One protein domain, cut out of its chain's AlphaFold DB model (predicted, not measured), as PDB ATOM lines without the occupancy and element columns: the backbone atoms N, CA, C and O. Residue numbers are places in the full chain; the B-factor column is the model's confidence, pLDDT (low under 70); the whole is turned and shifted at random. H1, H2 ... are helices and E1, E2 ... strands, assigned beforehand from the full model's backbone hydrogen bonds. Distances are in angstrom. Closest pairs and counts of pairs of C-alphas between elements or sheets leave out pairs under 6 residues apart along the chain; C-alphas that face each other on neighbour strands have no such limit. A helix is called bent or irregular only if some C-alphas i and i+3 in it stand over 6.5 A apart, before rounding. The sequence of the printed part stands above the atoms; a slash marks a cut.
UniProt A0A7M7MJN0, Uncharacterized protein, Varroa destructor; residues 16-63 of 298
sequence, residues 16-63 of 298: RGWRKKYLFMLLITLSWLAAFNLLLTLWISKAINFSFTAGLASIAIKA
ATOM      1  N   ARG A  16      46.161  15.357  -6.143       54.69
ATOM      2  CA  ARG A  16      45.694  15.145  -7.518       54.69
ATOM      3  C   ARG A  16      45.642  13.669  -7.926       54.69
ATOM      4  O   ARG A  16      44.763  13.304  -8.709       54.69
ATOM      5  N   GLY A  17      46.499  12.810  -7.369       58.50
ATOM      6  CA  GLY A  17      46.533  11.366  -7.660       58.50
ATOM      7  C   GLY A  17      45.615  10.509  -6.776       58.50
ATOM      8  O   GLY A  17      45.111   9.471  -7.216       58.50
ATOM      9  N   TRP A  18      45.344  10.948  -5.543       63.50
ATOM     10  CA  TRP A  18      44.553  10.188  -4.561       63.50
ATOM     11  C   TRP A  18      43.068  10.073  -4.915       63.50
ATOM     12  O   TRP A  18      42.469   9.022  -4.700       63.50
ATOM     13  N   ARG A  19      42.481  11.102  -5.541       72.06
ATOM     14  CA  ARG A  19      41.081  11.062  -6.002       72.06
ATOM     15  C   ARG A  19      40.849   9.982  -7.060       72.06
ATOM     16  O   ARG A  19      39.835   9.293  -7.010       72.06
ATOM     17  N   LYS A  20      41.805   9.788  -7.979       76.25
ATOM     18  CA  LYS A  20      41.740   8.717  -8.988       76.25
ATOM     19  C   LYS A  20      41.843   7.339  -8.334       76.25
ATOM     20  O   LYS A  20      41.032   6.473  -8.631       76.25
ATOM     21  N   LYS A  21      42.781   7.151  -7.399       80.25
ATOM     22  CA  LYS A  21      42.941   5.886  -6.658       80.25
ATOM     23  C   LYS A  21      41.713   5.544  -5.810       80.25
ATOM     24  O   LYS A  21      41.283   4.399  -5.818       80.25
ATOM     25  N   TYR A  22      41.116   6.532  -5.142       82.44
ATOM     26  CA  TYR A  22      39.881   6.347  -4.378       82.44
ATOM     27  C   TYR A  22      38.703   5.960  -5.280       82.44
ATOM     28  O   TYR A  22      37.958   5.044  -4.949       82.44
ATOM     29  N   LEU A  23      38.576   6.591  -6.453       84.44
ATOM     30  CA  LEU A  23      37.545   6.235  -7.430       84.44
ATOM     31  C   LEU A  23      37.733   4.805  -7.958       84.44
ATOM     32  O   LEU A  23      36.755   4.071  -8.041       84.44
ATOM     33  N   PHE A  24      38.967   4.375  -8.241       85.69
ATOM     34  CA  PHE A  24      39.245   2.986  -8.631       85.69
ATOM     35  C   PHE A  24      38.944   1.986  -7.507       85.69
ATOM     36  O   PHE A  24      38.317   0.965  -7.772       85.69
ATOM     37  N   MET A  25      39.324   2.282  -6.259       86.25
ATOM     38  CA  MET A  25      38.986   1.436  -5.106       86.25
ATOM     39  C   MET A  25      37.471   1.325  -4.916       86.25
ATOM     40  O   MET A  25      36.967   0.226  -4.714       86.25
ATOM     41  N   LEU A  26      36.742   2.437  -5.048       89.25
ATOM     42  CA  LEU A  26      35.282   2.465  -4.972       89.25
ATOM     43  C   LEU A  26      34.627   1.686  -6.121       89.25
ATOM     44  O   LEU A  26      33.632   1.001  -5.916       89.25
ATOM     45  N   LEU A  27      35.184   1.752  -7.331       90.62
ATOM     46  CA  LEU A  27      34.670   1.013  -8.484       90.62
ATOM     47  C   LEU A  27      34.900  -0.498  -8.324       90.62
ATOM     48  O   LEU A  27      34.009  -1.287  -8.631       90.62
ATOM     49  N   ILE A  28      36.048  -0.904  -7.772       91.38
ATOM     50  CA  ILE A  28      36.345  -2.308  -7.454       91.38
ATOM     51  C   ILE A  28      35.428  -2.823  -6.342       91.38
ATOM     52  O   ILE A  28      34.875  -3.910  -6.483       91.38
ATOM     53  N   THR A  29      35.213  -2.061  -5.262       91.31
ATOM     54  CA  THR A  29      34.297  -2.485  -4.188       91.31
ATOM     55  C   THR A  29      32.854  -2.561  -4.678       91.31
ATOM     56  O   THR A  29      32.163  -3.524  -4.352       91.31
ATOM     57  N   LEU A  30      32.413  -1.617  -5.517       91.62
ATOM     58  CA  LEU A  30      31.096  -1.660  -6.156       91.62
ATOM     59  C   LEU A  30      30.962  -2.878  -7.084       91.62
ATOM     60  O   LEU A  30      29.948  -3.571  -7.049       91.62
ATOM     61  N   SER A  31      31.993  -3.170  -7.882       93.31
ATOM     62  CA  SER A  31      32.034  -4.338  -8.770       93.31
ATOM     63  C   SER A  31      31.996  -5.648  -7.981       93.31
ATOM     64  O   SER A  31      31.254  -6.563  -8.339       93.31
ATOM     65  N   TRP A  32      32.725  -5.721  -6.871       95.69
ATOM     66  CA  TRP A  32      32.732  -6.885  -5.994       95.69
ATOM     67  C   TRP A  32      31.388  -7.079  -5.287       95.69
ATOM     68  O   TRP A  32      30.881  -8.197  -5.247       95.69
ATOM     69  N   LEU A  33      30.761  -5.998  -4.814       93.75
ATOM     70  CA  LEU A  33      29.420  -6.030  -4.225       93.75
ATOM     71  C   LEU A  33      28.367  -6.470  -5.253       93.75
ATOM     72  O   LEU A  33      27.496  -7.277  -4.934       93.75
ATOM     73  N   ALA A  34      28.481  -6.020  -6.506       94.31
ATOM     74  CA  ALA A  34      27.634  -6.492  -7.600       94.31
ATOM     75  C   ALA A  34      27.847  -7.989  -7.896       94.31
ATOM     76  O   ALA A  34      26.872  -8.728  -8.039       94.31
ATOM     77  N   ALA A  35      29.098  -8.457  -7.933       94.69
ATOM     78  CA  ALA A  35      29.419  -9.870  -8.136       94.69
ATOM     79  C   ALA A  35      28.898 -10.750  -6.987       94.69
ATOM     80  O   ALA A  35      28.321 -11.808  -7.237       94.69
ATOM     81  N   PHE A  36      29.033 -10.294  -5.738       95.69
ATOM     82  CA  PHE A  36      28.475 -10.975  -4.572       95.69
ATOM     83  C   PHE A  36      26.948 -11.028  -4.614       95.69
ATOM     84  O   PHE A  36      26.380 -12.090  -4.381       95.69
ATOM     85  N   ASN A  37      26.281  -9.929  -4.973       93.56
ATOM     86  CA  ASN A  37      24.823  -9.902  -5.122       93.56
ATOM     87  C   ASN A  37      24.339 -10.860  -6.218       93.56
ATOM     88  O   ASN A  37      23.345 -11.564  -6.028       93.56
ATOM     89  N   LEU A  38      25.053 -10.935  -7.345       91.94
ATOM     90  CA  LEU A  38      24.772 -11.904  -8.404       91.94
ATOM     91  C   LEU A  38      24.969 -13.342  -7.918       91.94
ATOM     92  O   LEU A  38      24.091 -14.175  -8.125       91.94
ATOM     93  N   LEU A  39      26.074 -13.631  -7.228       93.38
ATOM     94  CA  LEU A  39      26.340 -14.961  -6.683       93.38
ATOM     95  C   LEU A  39      25.280 -15.369  -5.653       93.38
ATOM     96  O   LEU A  39      24.796 -16.498  -5.695       93.38
ATOM     97  N   LEU A  40      24.877 -14.448  -4.775       91.00
ATOM     98  CA  LEU A  40      23.831 -14.680  -3.782       91.00
ATOM     99  C   LEU A  40      22.481 -14.943  -4.460       91.00
ATOM    100  O   LEU A  40      21.770 -15.863  -4.072       91.00
ATOM    101  N   THR A  41      22.158 -14.198  -5.520       89.06
ATOM    102  CA  THR A  41      20.926 -14.389  -6.297       89.06
ATOM    103  C   THR A  41      20.922 -15.741  -7.013       89.06
ATOM    104  O   THR A  41      19.912 -16.441  -6.993       89.06
ATOM    105  N   LEU A  42      22.055 -16.153  -7.593       86.56
ATOM    106  CA  LEU A  42      22.213 -17.474  -8.214       86.56
ATOM    107  C   LEU A  42      22.186 -18.614  -7.187       86.56
ATOM    108  O   LEU A  42      21.697 -19.708  -7.469       86.56
ATOM    109  N   TRP A  43      22.699 -18.376  -5.985       86.88
ATOM    110  CA  TRP A  43      22.648 -19.352  -4.906       86.88
ATOM    111  C   TRP A  43      21.224 -19.518  -4.362       86.88
ATOM    112  O   TRP A  43      20.751 -20.645  -4.224       86.88
ATOM    113  N   ILE A  44      20.507 -18.410  -4.145       85.62
ATOM    114  CA  ILE A  44      19.097 -18.408  -3.733       85.62
ATOM    115  C   ILE A  44      18.222 -19.061  -4.810       85.62
ATOM    116  O   ILE A  44      17.379 -19.893  -4.481       85.62
ATOM    117  N   SER A  45      18.437 -18.762  -6.096       79.38
ATOM    118  CA  SER A  45      17.657 -19.381  -7.176       79.38
ATOM    119  C   SER A  45      17.859 -20.900  -7.237       79.38
ATOM    120  O   SER A  45      16.887 -21.641  -7.408       79.38
ATOM    121  N   LYS A  46      19.090 -21.377  -7.003       76.00
ATOM    122  CA  LYS A  46      19.388 -22.809  -6.874       76.00
ATOM    123  C   LYS A  46      18.720 -23.426  -5.642       76.00
ATOM    124  O   LYS A  46      18.169 -24.515  -5.753       76.00
ATOM    125  N   ALA A  47      18.741 -22.748  -4.492       73.38
ATOM    126  CA  ALA A  47      18.114 -23.230  -3.258       73.38
ATOM    127  C   ALA A  47      16.580 -23.332  -3.366       73.38
ATOM    128  O   ALA A  47      15.985 -24.239  -2.792       73.38
ATOM    129  N   ILE A  48      15.948 -22.457  -4.158       72.00
ATOM    130  CA  ILE A  48      14.509 -22.519  -4.474       72.00
ATOM    131  C   ILE A  48      14.204 -23.609  -5.533       72.00
ATOM    132  O   ILE A  48      13.055 -23.809  -5.922       72.00
ATOM    133  N   ASN A  49      15.207 -24.377  -5.983       60.28
ATOM    134  CA  ASN A  49      15.067 -25.403  -7.019       60.28
ATOM    135  C   ASN A  49      14.429 -24.862  -8.315       60.28
ATOM    136  O   ASN A  49      13.677 -25.574  -8.983       60.28
ATOM    137  N   PHE A  50      14.739 -23.618  -8.709       59.69
ATOM    138  CA  PHE A  50      14.412 -23.123 -10.049       59.69
ATOM    139  C   PHE A  50      15.291 -23.844 -11.079       59.69
ATOM    140  O   PHE A  50      16.328 -23.346 -11.516       59.69
ATOM    141  N   SER A  51      14.892 -25.052 -11.469       53.47
ATOM    142  CA  SER A  51      15.505 -25.728 -12.606       53.47
ATOM    143  C   SER A  51      15.012 -25.046 -13.880       53.47
ATOM    144  O   SER A  51      13.846 -25.178 -14.251       53.47
ATOM    145  N   PHE A  52      15.914 -24.335 -14.565       52.75
ATOM    146  CA  PHE A  52      15.674 -23.664 -15.856       52.75
ATOM    147  C   PHE A  52      15.072 -24.589 -16.936       52.75
ATOM    148  O   PHE A  52      14.539 -24.110 -17.930       52.75
ATOM    149  N   THR A  53      15.141 -25.907 -16.740       53.25
ATOM    150  CA  THR A  53      14.637 -26.944 -17.647       53.25
ATOM    151  C   THR A  53      13.316 -27.595 -17.214       53.25
ATOM    152  O   THR A  53      12.695 -28.254 -18.043       53.25
ATOM    153  N   ALA A  54      12.865 -27.430 -15.961       53.06
ATOM    154  CA  ALA A  54      11.713 -28.166 -15.415       53.06
ATOM    155  C   ALA A  54      10.600 -27.285 -14.807       53.06
ATOM    156  O   ALA A  54       9.512 -27.795 -14.551       53.06
ATOM    157  N   GLY A  55      10.820 -25.975 -14.637       53.50
ATOM    158  CA  GLY A  55       9.862 -25.092 -13.955       53.50
ATOM    159  C   GLY A  55       9.960 -25.192 -12.428       53.50
ATOM    160  O   GLY A  55      10.822 -25.901 -11.909       53.50
ATOM    161  N   LEU A  56       9.127 -24.431 -11.699       58.72
ATOM    162  CA  LEU A  56       9.061 -24.498 -10.230       58.72
ATOM    163  C   LEU A  56       8.918 -25.965  -9.801       58.72
ATOM    164  O   LEU A  56       8.152 -26.694 -10.416       58.72
ATOM    165  N   ALA A  57       9.613 -26.386  -8.744       58.00
ATOM    166  CA  ALA A  57       9.866 -27.789  -8.385       58.00
ATOM    167  C   ALA A  57       8.657 -28.757  -8.327       58.00
ATOM    168  O   ALA A  57       8.856 -29.966  -8.297       58.00
ATOM    169  N   SER A  58       7.419 -28.259  -8.322       64.81
ATOM    170  CA  SER A  58       6.196 -29.069  -8.338       64.81
ATOM    171  C   SER A  58       5.305 -28.853  -9.571       64.81
ATOM    172  O   SER A  58       4.318 -29.573  -9.723       64.81
ATOM    173  N   ILE A  59       5.605 -27.874 -10.432       73.81
ATOM    174  CA  ILE A  59       4.803 -27.499 -11.604       73.81
ATOM    175  C   ILE A  59       5.697 -27.488 -12.845       73.81
ATOM    176  O   ILE A  59       6.439 -26.536 -13.094       73.81
ATOM    177  N   ALA A  60       5.554 -28.513 -13.677       75.06
ATOM    178  CA  ALA A  60       6.113 -28.522 -15.015       75.06
ATOM    179  C   ALA A  60       5.229 -27.675 -15.944       75.06
ATOM    180  O   ALA A  60       4.106 -28.054 -16.297       75.06
ATOM    181  N   ILE A  61       5.749 -26.515 -16.346       75.75
ATOM    182  CA  ILE A  61       5.117 -25.643 -17.339       75.75
ATOM    183  C   ILE A  61       5.508 -26.161 -18.724       75.75
ATOM    184  O   ILE A  61       6.660 -26.048 -19.141       75.75
ATOM    185  N   LYS A  62       4.552 -26.740 -19.451       76.06
ATOM    186  CA  LYS A  62       4.688 -27.009 -20.890       76.06
ATOM    187  C   LYS A  62       3.941 -25.931 -21.666       76.06
ATOM    188  O   LYS A  62       3.031 -25.312 -21.126       76.06
ATOM    189  N   ALA A  63       4.272 -25.771 -22.949       75.00
ATOM    190  CA  ALA A  63       3.739 -24.715 -23.817       75.00
ATOM    191  C   ALA A  63       2.214 -24.494 -23.708       75.00
ATOM    192  O   ALA A  63       1.778 -23.352 -23.734       75.00
TER     193      ALA A  63
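This is residues 16 to 63 of the 298 residues of an uncharacterized protein of Varroa destructor (UniProt A0A7M7MJN0). One long helix, H1, makes most of the length of this domain, and past its end a looping link, residues 48 to 58, adds to that length and leads to one short strand, E1, which is set crosswise to the helix. Residues 16 to 41 of H1 stand free as a long arm, with nothing packed on them. The printed part has 48 residues, with one named helix and one named strand in the order H1, E1, and its class is mostly helix. The whole is extended, with a radius of gyration of the C-alphas of 18.9 A, and its C-alphas span 60 by 21 by 9 A, a rod.

Start at Arg 16, where H1, residues 16 to 47, begins. Look along its backbone and you will find 27 of 28 O i to N i+4 pairs within hydrogen-bond range. H1 is neither bent nor irregular, but only just: C-alphas 16 and 19 are 6.3 A apart. After Ala 47, a long link of 11 residues leads to E1, residues 59 to 62. H1 and E1 are apart, with no C-alpha of the one within 8 A of the other. E1 pairs with no named strand.

Find C-alpha 16 at (45.694, 15.145, -7.518); from there H1 runs 47.4 A to C-alpha 47 at (18.114, -23.230, -3.258). Then look for Ile 59, where E1 begins; it runs 9.3 A to C-alpha 62 of Lys 62 at (4.688, -27.009, -20.890).

The two C-alphas farthest apart are those of Arg 16 and Lys 62, at 60.3 A. The printed part has no cut, and its link from H1 to E1 is long. In the B-factor column, the mean pLDDT of the printed part of this model is 77.7; look for values under 70 at residues 16 to 18 and 49 to 58.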